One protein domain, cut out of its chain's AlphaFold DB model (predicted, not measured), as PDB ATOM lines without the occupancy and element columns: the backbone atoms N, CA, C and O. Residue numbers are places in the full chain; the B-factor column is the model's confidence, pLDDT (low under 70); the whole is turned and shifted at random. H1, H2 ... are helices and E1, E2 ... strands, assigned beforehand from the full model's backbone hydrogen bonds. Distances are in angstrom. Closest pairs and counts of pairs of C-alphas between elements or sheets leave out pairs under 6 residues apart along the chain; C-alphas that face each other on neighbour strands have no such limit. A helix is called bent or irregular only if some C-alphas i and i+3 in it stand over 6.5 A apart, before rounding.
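AT A GLANCE: This is residues 5 to 94 and 140 to 169 of the 176 residues of the protein "Type VII secretion protein EccE" of Mycobacterium kansasii (UniProt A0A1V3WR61). One twisted sheet of five strands curls round the long helix H3, which packs on one of its faces. The hairpin of E1 and E2 reaches to one end of the longest axis, and H2 lies toward the other. The 120 printed residues hold H1, E1, E2, H2, H3, E3, E4 and E5 in chain order, a mixed class; the sheet, E3 - E5 - E2 - E1 - E4, is antiparallel throughout. The whole is compact, with a radius of gyration of the C-alphas of 14.6 A and spans of 49 by 34 by 28 A.

IN THESE COORDINATES: H1, residues 5 to 8, begins at C-alpha 5 (125.762, 101.625, 118.964). E1, residues 16 to 28, is 34.8 A long and bends by 58 degrees at residue 19; E2, residues 33 to 42, is 29.7 A. H2 is residues 44 to 53, irregular, with C-alphas 45 and 48 8.4 A apart. H3, residues 59 to 76, is 25.7 A. E3 is residues 82 to 84, E4 residues 140 to 145, and E5, residues 160 to 168, ends at C-alpha 168 (114.377, 115.204, 110.494).

HOW THE PARTS SIT: N 36 and O 24 of the hairpin E1 and E2 are 2.8 A apart, N 23 and O 142 of E1 and E4 2.8 A, N 39 and O 163 of E2 and E5 2.8 A, and N 82 and O 166 of E3 and E5 2.9 A. H3 is on one face of the sheet, which curls round it, and the two make two layers, a helix layer and a sheet layer; the closest C-alphas of H3 and E5, those of Gln 60 and Arg 161, are 6.2 A apart. E2, H2, H3 and E3 form a split strand-helix-strand unit, two strands running the same way with E5 between them, its crossover right-handed. H1 and H2 only graze the sheet. H2 is close to H3 but not clearly touching, C-alphas of Leu 50 and Leu 59 6.9 A apart, about perpendicular at 89 degrees. Every O i to N i+4 pair of H3 is within hydrogen-bond range, 3 of 6 in H2; H1 is too short for one.

THE WHOLE: The C-alphas farthest apart, of Ala 30 and Arg 55, are 49.5 A apart. Residues 95 to 139 are not printed, and C-alphas 94 and 140 are 17.8 A apart across the cut. The link from E4 to E5 is long, 14 residues. The pLDDT is under 70 in residues 147 to 164 and 167 to 169.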
ATOM      1  N   PRO A   5     125.241 102.982 119.143       91.94
ATOM      2  CA  PRO A   5     125.762 101.625 118.964       91.94
ATOM      3  C   PRO A   5     125.288 100.963 117.665       91.94
ATOM      4  O   PRO A   5     126.058 100.268 117.005       91.94
ATOM      5  N   LEU A   6     124.037 101.213 117.263       93.25
ATOM      6  CA  LEU A   6     123.488 100.709 116.005       93.25
ATOM      7  C   LEU A   6     124.210 101.342 114.820       93.25
ATOM      8  O   LEU A   6     124.667 100.625 113.934       93.25
ATOM      9  N   ILE A   7     124.348 102.670 114.830       93.19
ATOM     10  CA  ILE A   7     125.006 103.434 113.765       93.19
ATOM     11  C   ILE A   7     126.478 103.014 113.629       93.19
ATOM     12  O   ILE A   7     126.933 102.715 112.526       93.19
ATOM     13  N   ALA A   8     127.209 102.907 114.742       92.62
ATOM     14  CA  ALA A   8     128.592 102.425 114.761       92.62
ATOM     15  C   ALA A   8     128.705 100.974 114.264       92.62
ATOM     16  O   ALA A   8     129.660 100.620 113.576       92.62
ATOM     17  N   GLY A   9     127.696 100.143 114.531       92.62
ATOM     18  CA  GLY A   9     127.611  98.769 114.045       92.62
ATOM     19  C   GLY A   9     127.485  98.623 112.524       92.62
ATOM     20  O   GLY A   9     127.516  97.492 112.051       92.62
ATOM     21  N   TYR A  10     127.336  99.712 111.757       92.69
ATOM     22  CA  TYR A  10     127.427  99.708 110.287       92.69
ATOM     23  C   TYR A  10     128.859  99.912 109.764       92.69
ATOM     24  O   TYR A  10     129.063  99.906 108.550       92.69
ATOM     25  N   LEU A  11     129.857 100.042 110.649       91.56
ATOM     26  CA  LEU A  11     131.272 100.016 110.259       91.56
ATOM     27  C   LEU A  11     131.701  98.665 109.683       91.56
ATOM     28  O   LEU A  11     132.475  98.630 108.731       91.56
ATOM     29  N   ASP A  12     131.173  97.561 110.206       91.06
ATOM     30  CA  ASP A  12     131.353  96.224 109.636       91.06
ATOM     31  C   ASP A  12     130.032  95.459 109.745       91.06
ATOM     32  O   ASP A  12     129.647  94.987 110.819       91.06
ATOM     33  N   ARG A  13     129.279  95.401 108.639       90.62
ATOM     34  CA  ARG A  13     127.977  94.723 108.600       90.62
ATOM     35  C   ARG A  13     127.640  94.220 107.205       90.62
ATOM     36  O   ARG A  13     127.938  94.856 106.198       90.62
ATOM     37  N   TYR A  14     126.967  93.070 107.140       86.19
ATOM     38  CA  TYR A  14     126.511  92.450 105.887       86.19
ATOM     39  C   TYR A  14     127.633  92.220 104.851       86.19
ATOM     40  O   TYR A  14     127.396  92.282 103.642       86.19
ATOM     41  N   GLY A  15     128.862  91.975 105.325       85.06
ATOM     42  CA  GLY A  15     130.039  91.777 104.476       85.06
ATOM     43  C   GLY A  15     130.532  93.048 103.775       85.06
ATOM     44  O   GLY A  15     131.237  92.938 102.772       85.06
ATOM     45  N   ILE A  16     130.135  94.231 104.260       88.00
ATOM     46  CA  ILE A  16     130.641  95.536 103.831       88.00
ATOM     47  C   ILE A  16     131.322  96.219 105.017       88.00
ATOM     48  O   ILE A  16     130.735  96.356 106.089       88.00
ATOM     49  N   ARG A  17     132.550  96.681 104.786       89.31
ATOM     50  CA  ARG A  17     133.353  97.459 105.726       89.31
ATOM     51  C   ARG A  17     133.319  98.931 105.349       89.31
ATOM     52  O   ARG A  17     133.879  99.323 104.321       89.31
ATOM     53  N   ALA A  18     132.660  99.748 106.155       89.50
ATOM     54  CA  ALA A  18     132.746 101.191 106.015       89.50
ATOM     55  C   ALA A  18     134.047 101.703 106.648       89.50
ATOM     56  O   ALA A  18     134.508 101.209 107.671       89.50
ATOM     57  N   ASP A  19     134.649 102.696 106.004       88.38
ATOM     58  CA  ASP A  19     135.844 103.388 106.491       88.38
ATOM     59  C   ASP A  19     135.495 104.296 107.679       88.38
ATOM     60  O   ASP A  19     136.232 104.365 108.666       88.38
ATOM     61  N   ALA A  20     134.339 104.959 107.587       89.81
ATOM     62  CA  ALA A  20     133.809 105.817 108.631       89.81
ATOM     63  C   ALA A  20     132.282 105.935 108.555       89.81
ATOM     64  O   ALA A  20     131.680 105.855 107.476       89.81
ATOM     65  N   VAL A  21     131.680 106.197 109.713       91.88
ATOM     66  CA  VAL A  21     130.321 106.720 109.846       91.88
ATOM     67  C   VAL A  21     130.412 108.103 110.475       91.88
ATOM     68  O   VAL A  21     130.993 108.264 111.547       91.88
ATOM     69  N   ARG A  22     129.851 109.113 109.815       91.75
ATOM     70  CA  ARG A  22     129.892 110.506 110.258       91.75
ATOM     71  C   ARG A  22     128.494 110.996 110.581       91.75
ATOM     72  O   ARG A  22     127.633 111.013 109.715       91.75
ATOM     73  N   ILE A  23     128.281 111.459 111.800       91.75
ATOM     74  CA  ILE A  23     127.051 112.114 112.228       91.75
ATOM     75  C   ILE A  23     127.327 113.611 112.228       91.75
ATOM     76  O   ILE A  23     128.243 114.063 112.908       91.75
ATOM     77  N   THR A  24     126.577 114.376 111.446       91.00
ATOM     78  CA  THR A  24     126.702 115.836 111.373       91.00
ATOM     79  C   THR A  24     125.417 116.453 111.891       91.00
ATOM     80  O   THR A  24     124.346 116.082 111.429       91.00
ATOM     81  N   GLY A  25     125.519 117.355 112.859       90.19
ATOM     82  CA  GLY A  25     124.422 118.177 113.347       90.19
ATOM     83  C   GLY A  25     124.628 119.631 112.940       90.19
ATOM     84  O   GLY A  25     125.763 120.110 112.927       90.19
ATOM     85  N   HIS A  26     123.532 120.309 112.637       89.62
ATOM     86  CA  HIS A  26     123.465 121.737 112.356       89.62
ATOM     87  C   HIS A  26     122.400 122.363 113.244       89.62
ATOM     88  O   HIS A  26     121.344 121.761 113.449       89.62
ATOM     89  N   VAL A  27     122.689 123.551 113.756       89.56
ATOM     90  CA  VAL A  27     121.721 124.421 114.415       89.56
ATOM     91  C   VAL A  27     121.867 125.806 113.808       89.56
ATOM     92  O   VAL A  27     122.971 126.354 113.827       89.56
ATOM     93  N   ASP A  28     120.781 126.348 113.272       88.19
ATOM     94  CA  ASP A  28     120.765 127.710 112.740       88.19
ATOM     95  C   ASP A  28     120.503 128.757 113.840       88.19
ATOM     96  O   ASP A  28     120.266 128.434 115.007       88.19
ATOM     97  N   ALA A  29     120.523 130.037 113.464       84.25
ATOM     98  CA  ALA A  29     120.244 131.147 114.375       84.25
ATOM     99  C   ALA A  29     118.815 131.130 114.954       84.25
ATOM    100  O   ALA A  29     118.580 131.747 115.993       84.25
ATOM    101  N   ALA A  30     117.864 130.460 114.294       85.56
ATOM    102  CA  ALA A  30     116.497 130.286 114.783       85.56
ATOM    103  C   ALA A  30     116.373 129.107 115.767       85.56
ATOM    104  O   ALA A  30     115.342 128.953 116.421       85.56
ATOM    105  N   GLY A  31     117.432 128.306 115.919       83.06
ATOM    106  CA  GLY A  31     117.462 127.117 116.760       83.06
ATOM    107  C   GLY A  31     116.941 125.859 116.064       83.06
ATOM    108  O   GLY A  31     116.834 124.815 116.719       83.06
ATOM    109  N   GLU A  32     116.646 125.923 114.764       85.81
ATOM    110  CA  GLU A  32     116.220 124.767 113.983       85.81
ATOM    111  C   GLU A  32     117.382 123.797 113.828       85.81
ATOM    112  O   GLU A  32     118.509 124.171 113.492       85.81
ATOM    113  N   ARG A  33     117.108 122.521 114.112       86.31
ATOM    114  CA  ARG A  33     118.142 121.490 114.167       86.31
ATOM    115  C   ARG A  33     118.029 120.544 112.994       86.31
ATOM    116  O   ARG A  33     116.989 119.928 112.787       86.31
ATOM    117  N   GLU A  34     119.129 120.301 112.309       88.94
ATOM    118  CA  GLU A  34     119.203 119.280 111.272       88.94
ATOM    119  C   GLU A  34     120.279 118.253 111.613       88.94
ATOM    120  O   GLU A  34     121.303 118.571 112.220       88.94
ATOM    121  N   LEU A  35     120.029 116.993 111.255       90.44
ATOM    122  CA  LEU A  35     120.951 115.896 111.501       90.44
ATOM    123  C   LEU A  35     121.140 115.088 110.221       90.44
ATOM    124  O   LEU A  35     120.173 114.701 109.564       90.44
ATOM    125  N   TRP A  36     122.390 114.771 109.908       92.19
ATOM    126  CA  TRP A  36     122.755 113.889 108.811       92.19
ATOM    127  C   TRP A  36     123.650 112.761 109.293       92.19
ATOM    128  O   TRP A  36     124.518 112.953 110.144       92.19
ATOM    129  N   ILE A  37     123.473 111.591 108.696       92.31
ATOM    130  CA  ILE A  37     124.337 110.430 108.896       92.31
ATOM    131  C   ILE A  37     124.973 110.091 107.549       92.31
ATOM    132  O   ILE A  37     124.288 109.747 106.590       92.31
ATOM    133  N   GLY A  38     126.290 110.228 107.465       91.50
ATOM    134  CA  GLY A  38     127.112 109.886 106.316       91.50
ATOM    135  C   GLY A  38     127.797 108.536 106.503       91.50
ATOM    136  O   GLY A  38     128.391 108.287 107.549       91.50
ATOM    137  N   LEU A  39     127.759 107.685 105.482       91.19
ATOM    138  CA  LEU A  39     128.508 106.432 105.420       91.19
ATOM    139  C   LEU A  39     129.577 106.535 104.336       91.19
ATOM    140  O   LEU A  39     129.239 106.771 103.175       91.19
ATOM    141  N   THR A  40     130.843 106.315 104.689       90.06
ATOM    142  CA  THR A  40     131.959 106.305 103.737       90.06
ATOM    143  C   THR A  40     132.454 104.881 103.527       90.06
ATOM    144  O   THR A  40     132.946 104.244 104.453       90.06
ATOM    145  N   VAL A  41     132.362 104.370 102.297       88.00
ATOM    146  CA  VAL A  41     132.798 103.011 101.935       88.00
ATOM    147  C   VAL A  41     134.033 103.078 101.043       88.00
ATOM    148  O   VAL A  41     134.026 103.752 100.012       88.00
ATOM    149  N   SER A  42     135.090 102.355 101.420       83.81
ATOM    150  CA  SER A  42     136.338 102.251 100.653       83.81
ATOM    151  C   SER A  42     136.306 101.058  99.700       83.81
ATOM    152  O   SER A  42     136.053  99.928 100.125       83.81
ATOM    153  N   ALA A  43     136.627 101.273  98.418       82.56
ATOM    154  CA  ALA A  43     136.760 100.168  97.466       82.56
ATOM    155  C   ALA A  43     137.854  99.174  97.866       82.56
ATOM    156  O   ALA A  43     137.659  97.970  97.739       82.56
ATOM    157  N   ALA A  44     138.996  99.669  98.353       84.56
ATOM    158  CA  ALA A  44     140.144  98.828  98.682       84.56
ATOM    159  C   ALA A  44     139.816  97.849  99.818       84.56
ATOM    160  O   ALA A  44     140.104  96.661  99.710       84.56
ATOM    161  N   ALA A  45     139.128  98.333 100.858       82.06
ATOM    162  CA  ALA A  45     138.712  97.511 101.993       82.06
ATOM    163  C   ALA A  45     137.634  96.468 101.633       82.06
ATOM    164  O   ALA A  45     137.432  95.516 102.382       82.06
ATOM    165  N   ASN A  46     136.956  96.634 100.492       84.25
ATOM    166  CA  ASN A  46     135.826  95.804 100.065       84.25
ATOM    167  C   ASN A  46     136.052  95.127  98.709       84.25
ATOM    168  O   ASN A  46     135.095  94.653  98.099       84.25
ATOM    169  N   LEU A  47     137.290  95.080  98.205       86.38
ATOM    170  CA  LEU A  47     137.549  94.707  96.812       86.38
ATOM    171  C   LEU A  47     137.008  93.314  96.464       86.38
ATOM    172  O   LEU A  47     136.290  93.181  95.476       86.38
ATOM    173  N   ALA A  48     137.273  92.311  97.305       85.31
ATOM    174  CA  ALA A  48     136.775  90.949  97.103       85.31
ATOM    175  C   ALA A  48     135.236  90.900  97.067       85.31
ATOM    176  O   ALA A  48     134.640  90.298  96.174       85.31
ATOM    177  N   ALA A  49     134.581  91.606  97.993       84.62
ATOM    178  CA  ALA A  49     133.125  91.678  98.069       84.62
ATOM    179  C   ALA A  49     132.511  92.424  96.867       84.62
ATOM    180  O   ALA A  49     131.397  92.115  96.440       84.62
ATOM    181  N   LEU A  50     133.214  93.411  96.310       87.38
ATOM    182  CA  LEU A  50     132.786  94.140  95.116       87.38
ATOM    183  C   LEU A  50     132.975  93.298  93.846       87.38
ATOM    184  O   LEU A  50     132.073  93.257  93.010       87.38
ATOM    185  N   GLN A  51     134.100  92.587  93.723       87.69
ATOM    186  CA  GLN A  51     134.393  91.694  92.596       87.69
ATOM    187  C   GLN A  51     133.415  90.518  92.517       87.69
ATOM    188  O   GLN A  51     132.981  90.172  91.420       87.69
ATOM    189  N   ALA A  52     133.017  89.960  93.665       86.50
ATOM    190  CA  ALA A  52     132.009  88.903  93.733       86.50
ATOM    191  C   ALA A  52     130.640  89.349  93.187       86.50
ATOM    192  O   ALA A  52     129.890  88.535  92.657       86.50
ATOM    193  N   ARG A  53     130.311  90.644  93.293       84.62
ATOM    194  CA  ARG A  53     129.045  91.208  92.794       84.62
ATOM    195  C   ARG A  53     129.108  91.577  91.317       84.62
ATOM    196  O   ARG A  53     128.116  91.429  90.610       84.62
ATOM    197  N   SER A  54     130.237  92.106  90.846       84.50
ATOM    198  CA  SER A  54     130.428  92.430  89.430       84.50
ATOM    199  C   SER A  54     131.888  92.731  89.098       84.50
ATOM    200  O   SER A  54     132.590  93.407  89.851       84.50
ATOM    201  N   ARG A  55     132.307  92.375  87.874       79.94
ATOM    202  CA  ARG A  55     133.593  92.805  87.292       79.94
ATOM    203  C   ARG A  55     133.718  94.330  87.160       79.94
ATOM    204  O   ARG A  55     134.829  94.832  87.053       79.94
ATOM    205  N   ARG A  56     132.599  95.070  87.188       82.88
ATOM    206  CA  ARG A  56     132.568  96.544  87.120       82.88
ATOM    207  C   ARG A  56     132.772  97.245  88.473       82.88
ATOM    208  O   ARG A  56     132.771  98.467  88.488       82.88
ATOM    209  N   ILE A  57     132.960  96.508  89.578       81.69
ATOM    210  CA  ILE A  57     133.220  97.047  90.933       81.69
ATOM    211  C   ILE A  57     132.154  98.098  91.331       81.69
ATOM    212  O   ILE A  57     132.416  99.303  91.309       81.69
ATOM    213  N   PRO A  58     130.929  97.667  91.694       85.81
ATOM    214  CA  PRO A  58     129.763  98.538  91.855       85.81
ATOM    215  C   PRO A  58     129.781  99.285  93.200       85.81
ATOM    216  O   PRO A  58     128.935  99.072  94.069       85.81
ATOM    217  N   LEU A  59     130.788 100.137  93.415       86.25
ATOM    218  CA  LEU A  59     131.025 100.817  94.693       86.25
ATOM    219  C   LEU A  59     129.867 101.744  95.083       86.25
ATOM    220  O   LEU A  59     129.423 101.706  96.227       86.25
ATOM    221  N   GLN A  60     129.375 102.549  94.137       86.31
ATOM    222  CA  GLN A  60     128.288 103.497  94.388       86.31
ATOM    223  C   GLN A  60     127.002 102.761  94.777       86.31
ATOM    224  O   GLN A  60     126.449 103.036  95.838       86.31
ATOM    225  N   GLN A  61     126.590 101.759  93.989       88.56
ATOM    226  CA  GLN A  61     125.388 100.982  94.303       88.56
ATOM    227  C   GLN A  61     125.525 100.254  95.646       88.56
ATOM    228  O   GLN A  61     124.576 100.179  96.420       88.56
ATOM    229  N   THR A  62     126.718  99.737  95.957       88.44
ATOM    230  CA  THR A  62     126.973  99.060  97.236       88.44
ATOM    231  C   THR A  62     126.845 100.021  98.421       88.44
ATOM    232  O   THR A  62     126.222  99.670  99.423       88.44
ATOM    233  N   ALA A  63     127.388 101.237  98.306       89.50
ATOM    234  CA  ALA A  63     127.268 102.264  99.339       89.50
ATOM    235  C   ALA A  63     125.812 102.732  99.517       89.50
ATOM    236  O   ALA A  63     125.342 102.854 100.645       89.50
ATOM    237  N   GLU A  64     125.070 102.918  98.423       89.88
ATOM    238  CA  GLU A  64     123.649 103.287  98.452       89.88
ATOM    239  C   GLU A  64     122.783 102.211  99.109       89.88
ATOM    240  O   GLU A  64     121.914 102.531  99.916       89.88
ATOM    241  N   VAL A  65     123.035 100.931  98.816       90.75
ATOM    242  CA  VAL A  65     122.332  99.815  99.464       90.75
ATOM    243  C   VAL A  65     122.657  99.756 100.957       90.75
ATOM    244  O   VAL A  65     121.755  99.543 101.765       90.75
ATOM    245  N   ALA A  66     123.914  99.971 101.350       91.06
ATOM    246  CA  ALA A  66     124.293 100.014 102.761       91.06
ATOM    247  C   ALA A  66     123.611 101.181 103.501       91.06
ATOM    248  O   ALA A  66     123.060 100.978 104.584       91.06
ATOM    249  N   ALA A  67     123.571 102.369 102.890       90.44
ATOM    250  CA  ALA A  67     122.868 103.528 103.431       90.44
ATOM    251  C   ALA A  67     121.349 103.300 103.519       90.44
ATOM    252  O   ALA A  67     120.747 103.630 104.537       90.44
ATOM    253  N   ARG A  68     120.738 102.677 102.500       91.88
ATOM    254  CA  ARG A  68     119.317 102.287 102.508       91.88
ATOM    255  C   ARG A  68     119.011 101.369 103.686       91.88
ATOM    256  O   ARG A  68     118.120 101.670 104.461       91.88
ATOM    257  N   ARG A  69     119.817 100.320 103.878       93.44
ATOM    258  CA  ARG A  69     119.663  99.375 104.994       93.44
ATOM    259  C   ARG A  69     119.818 100.035 106.357       93.44
ATOM    260  O   ARG A  69     119.188  99.589 107.306       93.44
ATOM    261  N   LEU A  70     120.691 101.033 106.493       93.75
ATOM    262  CA  LEU A  70     120.797 101.804 107.734       93.75
ATOM    263  C   LEU A  70     119.541 102.651 107.952       93.75
ATOM    264  O   LEU A  70     118.985 102.626 109.043       93.75
ATOM    265  N   ALA A  71     119.071 103.350 106.918       93.25
ATOM    266  CA  ALA A  71     117.847 104.139 106.998       93.25
ATOM    267  C   ALA A  71     116.629 103.268 107.342       93.25
ATOM    268  O   ALA A  71     115.853 103.637 108.213       93.25
ATOM    269  N   ASP A  72     116.488 102.102 106.711       94.00
ATOM    270  CA  ASP A  72     115.396 101.162 106.974       94.00
ATOM    271  C   ASP A  72     115.444 100.660 108.423       94.00
ATOM    272  O   ASP A  72     114.450 100.764 109.131       94.00
ATOM    273  N   HIS A  73     116.616 100.246 108.913       94.06
ATOM    274  CA  HIS A  73     116.781  99.807 110.301       94.06
ATOM    275  C   HIS A  73     116.492 100.933 111.307       94.06
ATOM    276  O   HIS A  73     115.874 100.697 112.341       94.06
ATOM    277  N   LEU A  74     116.880 102.176 111.005       94.00
ATOM    278  CA  LEU A  74     116.518 103.337 111.823       94.00
ATOM    279  C   LEU A  74     114.998 103.582 111.817       94.00
ATOM    280  O   LEU A  74     114.431 103.871 112.872       94.00
ATOM    281  N   ARG A  75     114.321 103.415 110.673       93.69
ATOM    282  CA  ARG A  75     112.851 103.497 110.593       93.69
ATOM    283  C   ARG A  75     112.157 102.393 111.375       93.69
ATOM    284  O   ARG A  75     111.179 102.672 112.060       93.69
ATOM    285  N   GLU A  76     112.686 101.174 111.337       94.62
ATOM    286  CA  GLU A  76     112.172 100.036 112.110       94.62
ATOM    287  C   GLU A  76     112.184 100.313 113.620       94.62
ATOM    288  O   GLU A  76     111.239  99.953 114.318       94.62
ATOM    289  N   ILE A  77     113.200 101.019 114.126       93.12
ATOM    290  CA  ILE A  77     113.271 101.438 115.537       93.12
ATOM    291  C   ILE A  77     112.615 102.809 115.805       93.12
ATOM    292  O   ILE A  77     112.801 103.393 116.874       93.12
ATOM    293  N   GLY A  78     111.837 103.324 114.848       90.81
ATOM    294  CA  GLY A  78     110.946 104.472 115.024       90.81
ATOM    295  C   GLY A  78     111.527 105.848 114.684       90.81
ATOM    296  O   GLY A  78     110.922 106.851 115.069       90.81
ATOM    297  N   TRP A  79     112.669 105.923 113.995       90.81
ATOM    298  CA  TRP A  79     113.218 107.189 113.495       90.81
ATOM    299  C   TRP A  79     112.678 107.521 112.110       90.81
ATOM    300  O   TRP A  79     112.649 106.665 111.235       90.81
ATOM    301  N   ASP A  80     112.330 108.781 111.872       88.69
ATOM    302  CA  ASP A  80     112.108 109.248 110.507       88.69
ATOM    303  C   ASP A  80     113.463 109.549 109.855       88.69
ATOM    304  O   ASP A  80     114.280 110.288 110.406       88.69
ATOM    305  N   VAL A  81     113.747 108.921 108.716       89.88
ATOM    306  CA  VAL A  81     115.033 109.042 108.016       89.88
ATOM    307  C   VAL A  81     114.788 109.045 106.516       89.88
ATOM    308  O   VAL A  81     114.147 108.141 105.978       89.88
ATOM    309  N   GLY A  82     115.350 110.020 105.809       87.00
ATOM    310  CA  GLY A  82     115.346 110.100 104.351       87.00
ATOM    311  C   GLY A  82     116.761 109.970 103.795       87.00
ATOM    312  O   GLY A  82     117.681 110.625 104.275       87.00
ATOM    313  N   THR A  83     116.969 109.143 102.770       86.56
ATOM    314  CA  THR A  83     118.226 109.183 102.005       86.56
ATOM    315  C   THR A  83     118.268 110.473 101.196       86.56
ATOM    316  O   THR A  83     117.277 110.787 100.538       86.56
ATOM    317  N   VAL A  84     119.390 111.187 101.215       85.88
ATOM    318  CA  VAL A  84     119.539 112.450 100.484       85.88
ATOM    319  C   VAL A  84     120.562 112.315  99.362       85.88
ATOM    320  O   VAL A  84     121.496 111.512  99.450       85.88
ATOM    321  N   GLY A  85     120.362 113.076  98.286       76.81
ATOM    322  CA  GLY A  85     121.323 113.160  97.195       76.81
ATOM    323  C   GLY A  85     122.611 113.866  97.623       76.81
ATOM    324  O   GLY A  85     122.706 114.451  98.701       76.81
ATOM    325  N   TYR A  86     123.621 113.838  96.755       71.75
ATOM    326  CA  TYR A  86     124.879 114.555  96.992       71.75
ATOM    327  C   TYR A  86     124.683 116.078  97.096       71.75
ATOM    328  O   TYR A  86     125.384 116.746  97.855       71.75
ATOM    329  N   ASP A  87     123.745 116.634  96.329       74.38
ATOM    330  CA  ASP A  87     123.464 118.072  96.335       74.38
ATOM    331  C   ASP A  87     122.667 118.523  97.567       74.38
ATOM    332  O   ASP A  87     122.820 119.664  97.989       74.38
ATOM    333  N   ASP A  88     121.936 117.601  98.195       76.88
ATOM    334  CA  ASP A  88     121.141 117.826  99.411       76.88
ATOM    335  C   ASP A  88     121.919 117.514 100.704       76.88
ATOM    336  O   ASP A  88     121.415 117.685 101.819       76.88
ATOM    337  N   ALA A  89     123.143 116.996 100.573       73.75
ATOM    338  CA  ALA A  89     124.045 116.806 101.697       73.75
ATOM    339  C   ALA A  89     124.541 118.174 102.203       73.75
ATOM    340  O   ALA A  89     124.753 119.085 101.398       73.75
ATOM    341  N   PRO A  90     124.778 118.330 103.516       70.12
ATOM    342  CA  PRO A  90     125.146 119.614 104.093       70.12
ATOM    343  C   PRO A  90     126.445 120.140 103.478       70.12
ATOM    344  O   PRO A  90     127.491 119.484 103.537       70.12
ATOM    345  N   ARG A  91     126.377 121.335 102.884       72.69
ATOM    346  CA  ARG A  91     127.525 122.025 102.292       72.69
ATOM    347  C   ARG A  91     127.963 123.151 103.203       72.69
ATOM    348  O   ARG A  91     127.357 124.210 103.222       72.69
ATOM    349  N   LEU A  92     129.050 122.895 103.919       72.50
ATOM    350  CA  LEU A  92     129.633 123.858 104.847       72.50
ATOM    351  C   LEU A  92     130.410 124.980 104.144       72.50
ATOM    352  O   LEU A  92     130.608 126.041 104.713       72.50
ATOM    353  N   LEU A  93     130.903 124.711 102.932       72.69
ATOM    354  CA  LEU A  93     131.741 125.630 102.168       72.69
ATOM    355  C   LEU A  93     131.134 125.862 100.791       72.69
ATOM    356  O   LEU A  93     130.828 124.908 100.061       72.69
ATOM    357  N   ALA A  94     131.021 127.127 100.410       70.75
ATOM    358  CA  ALA A  94     130.763 127.520  99.040       70.75
ATOM    359  C   ALA A  94     132.076 127.526  98.243       70.75
ATOM    360  O   ALA A  94     133.160 127.793  98.758       70.75
ATOM    361  N   ALA A 140     128.372 120.611 114.190       90.88
ATOM    362  CA  ALA A 140     129.166 119.602 114.878       90.88
ATOM    363  C   ALA A 140     129.202 118.324 114.051       90.88
ATOM    364  O   ALA A 140     128.180 117.877 113.534       90.88
ATOM    365  N   ALA A 141     130.377 117.709 113.947       91.12
ATOM    366  CA  ALA A 141     130.531 116.428 113.281       91.12
ATOM    367  C   ALA A 141     131.249 115.432 114.189       91.12
ATOM    368  O   ALA A 141     132.384 115.663 114.602       91.12
ATOM    369  N   LEU A 142     130.588 114.308 114.447       91.06
ATOM    370  CA  LEU A 142     131.155 113.142 115.106       91.06
ATOM    371  C   LEU A 142     131.471 112.095 114.040       91.06
ATOM    372  O   LEU A 142     130.572 111.600 113.368       91.06
ATOM    373  N   GLU A 143     132.743 111.750 113.890       91.75
ATOM    374  CA  GLU A 143     133.183 110.698 112.978       91.75
ATOM    375  C   GLU A 143     133.649 109.483 113.777       91.75
ATOM    376  O   GLU A 143     134.529 109.585 114.630       91.75
ATOM    377  N   ILE A 144     133.044 108.333 113.496       90.94
ATOM    378  CA  ILE A 144     133.413 107.039 114.058       90.94
ATOM    379  C   ILE A 144     134.115 106.269 112.941       90.94
ATOM    380  O   ILE A 144     133.500 105.960 111.921       90.94
ATOM    381  N   GLY A 145     135.410 106.005 113.104       87.69
ATOM    382  CA  GLY A 145     136.214 105.250 112.141       87.69
ATOM    383  C   GLY A 145     136.308 103.765 112.490       87.69
ATOM    384  O   GLY A 145     136.149 103.380 113.649       87.69
ATOM    385  N   ALA A 146     136.617 102.929 111.497       74.12
ATOM    386  CA  ALA A 146     136.964 101.530 111.742       74.12
ATOM    387  C   ALA A 146     138.258 101.413 112.580       74.12
ATOM    388  O   ALA A 146     139.213 102.178 112.397       74.12
ATOM    389  N   ALA A 147     138.297 100.447 113.506       60.91
ATOM    390  CA  ALA A 147     139.457 100.204 114.363       60.91
ATOM    391  C   ALA A 147     140.719  99.915 113.524       60.91
ATOM    392  O   ALA A 147     140.674  99.138 112.572       60.91
ATOM    393  N   GLY A 148     141.844 100.547 113.879       52.34
ATOM    394  CA  GLY A 148     143.120 100.417 113.159       52.34
ATOM    395  C   GLY A 148     143.510 101.617 112.290       52.34
ATOM    396  O   GLY A 148     144.572 101.591 111.673       52.34
ATOM    397  N   ARG A 149     142.711 102.692 112.265       48.47
ATOM    398  CA  ARG A 149     143.116 103.981 111.689       48.47
ATOM    399  C   ARG A 149     143.835 104.821 112.761       48.47
ATOM    400  O   ARG A 149     143.154 105.410 113.601       48.47
ATOM    401  N   PRO A 150     145.182 104.898 112.789       36.53
ATOM    402  CA  PRO A 150     145.867 105.868 113.643       36.53
ATOM    403  C   PRO A 150     145.388 107.273 113.256       36.53
ATOM    404  O   PRO A 150     145.173 107.519 112.070       36.53
ATOM    405  N   GLY A 151     145.192 108.147 114.252       43.59
ATOM    406  CA  GLY A 151     144.511 109.457 114.212       43.59
ATOM    407  C   GLY A 151     145.045 110.527 113.245       43.59
ATOM    408  O   GLY A 151     145.214 111.689 113.615       43.59
ATOM    409  N   GLY A 152     145.295 110.162 111.994       37.38
ATOM    410  CA  GLY A 152     145.561 111.060 110.892       37.38
ATOM    411  C   GLY A 152     144.274 111.710 110.398       37.38
ATOM    412  O   GLY A 152     143.205 111.101 110.425       37.38
ATOM    413  N   ARG A 153     144.421 112.958 109.935       43.19
ATOM    414  CA  ARG A 153     143.419 113.764 109.218       43.19
ATOM    415  C   ARG A 153     142.408 112.890 108.456       43.19
ATOM    416  O   ARG A 153     142.868 111.977 107.760       43.19
ATOM    417  N   PRO A 154     141.095 113.198 108.493       44.47
ATOM    418  CA  PRO A 154     140.109 112.527 107.654       44.47
ATOM    419  C   PRO A 154     140.499 112.736 106.188       44.47
ATOM    420  O   PRO A 154     140.237 113.764 105.571       44.47
ATOM    421  N   ARG A 155     141.232 111.770 105.638       44.09
ATOM    422  CA  ARG A 155     141.470 111.644 104.211       44.09
ATOM    423  C   ARG A 155     140.305 110.820 103.712       44.09
ATOM    424  O   ARG A 155     140.223 109.645 104.061       44.09
ATOM    425  N   LEU A 156     139.435 111.403 102.896       45.03
ATOM    426  CA  LEU A 156     138.628 110.587 101.996       45.03
ATOM    427  C   LEU A 156     139.630 109.745 101.188       45.03
ATOM    428  O   LEU A 156     140.488 110.328 100.514       45.03
ATOM    429  N   PRO A 157     139.616 108.403 101.288       42.38
ATOM    430  CA  PRO A 157     140.412 107.585 100.388       42.38
ATOM    431  C   PRO A 157     140.060 108.008  98.960       42.38
ATOM    432  O   PRO A 157     138.883 108.189  98.652       42.38
ATOM    433  N   SER A 158     141.043 108.140  98.069       40.78
ATOM    434  CA  SER A 158     140.840 108.587  96.675       40.78
ATOM    435  C   SER A 158     139.863 107.715  95.859       40.78
ATOM    436  O   SER A 158     139.563 108.020  94.708       40.78
ATOM    437  N   ARG A 159     139.354 106.627  96.452       54.41
ATOM    438  CA  ARG A 159     138.351 105.698  95.917       54.41
ATOM    439  C   ARG A 159     137.309 105.314  96.976       54.41
ATOM    440  O   ARG A 159     137.013 104.132  97.162       54.41
ATOM    441  N   ALA A 160     136.797 106.305  97.696       55.56
ATOM    442  CA  ALA A 160     135.673 106.144  98.608       55.56
ATOM    443  C   ALA A 160     134.405 106.798  98.056       55.56
ATOM    444  O   ALA A 160     134.466 107.793  97.331       55.56
ATOM    445  N   ARG A 161     133.247 106.231  98.399       65.31
ATOM    446  CA  ARG A 161     131.945 106.865  98.171       65.31
ATOM    447  C   ARG A 161     131.304 107.167  99.508       65.31
ATOM    448  O   ARG A 161     131.298 106.309 100.389       65.31
ATOM    449  N   SER A 162     130.785 108.382  99.617       66.19
ATOM    450  CA  SER A 162     130.023 108.838 100.767       66.19
ATOM    451  C   SER A 162     128.566 108.977 100.361       66.19
ATOM    452  O   SER A 162     128.270 109.598  99.342       66.19
ATOM    453  N   VAL A 163     127.673 108.398 101.153       66.19
ATOM    454  CA  VAL A 163     126.224 108.582 101.024       66.19
ATOM    455  C   VAL A 163     125.726 109.172 102.328       66.19
ATOM    456  O   VAL A 163     126.120 108.700 103.393       66.19
ATOM    457  N   ALA A 164     124.889 110.201 102.244       67.81
ATOM    458  CA  ALA A 164     124.284 110.830 103.404       67.81
ATOM    459  C   ALA A 164     122.788 110.507 103.471       67.81
ATOM    460  O   ALA A 164     122.109 110.331 102.460       67.81
ATOM    461  N   MET A 165     122.268 110.441 104.684       75.62
ATOM    462  CA  MET A 165     120.838 110.459 104.964       75.62
ATOM    463  C   MET A 165     120.546 111.605 105.916       75.62
ATOM    464  O   MET A 165     121.357 111.897 106.795       75.62
ATOM    465  N   ARG A 166     119.402 112.250 105.728       79.19
ATOM    466  CA  ARG A 166     118.879 113.282 106.612       79.19
ATOM    467  C   ARG A 166     117.916 112.638 107.595       79.19
ATOM    468  O   ARG A 166     117.060 111.841 107.215       79.19
ATOM    469  N   VAL A 167     118.062 113.005 108.853       68.69
ATOM    470  CA  VAL A 167     117.175 112.631 109.947       68.69
ATOM    471  C   VAL A 167     116.449 113.914 110.355       68.69
ATOM    472  O   VAL A 167     117.077 114.795 110.951       68.69
ATOM    473  N   PRO A 168     115.166 114.089 109.996       56.44
ATOM    474  CA  PRO A 168     114.377 115.204 110.494       56.44
ATOM    475  C   PRO A 168     114.325 115.134 112.023       56.44
ATOM    476  O   PRO A 168     113.924 114.127 112.602       56.44
ATOM    477  N   THR A 169     114.736 116.202 112.700       54.44
ATOM    478  CA  THR A 169     114.604 116.315 114.164       54.44
ATOM    479  C   THR A 169     113.156 116.619 114.574       54.44
ATOM    480  O   THR A 169     112.763 116.406 115.725       54.44
TER     481      THR A 169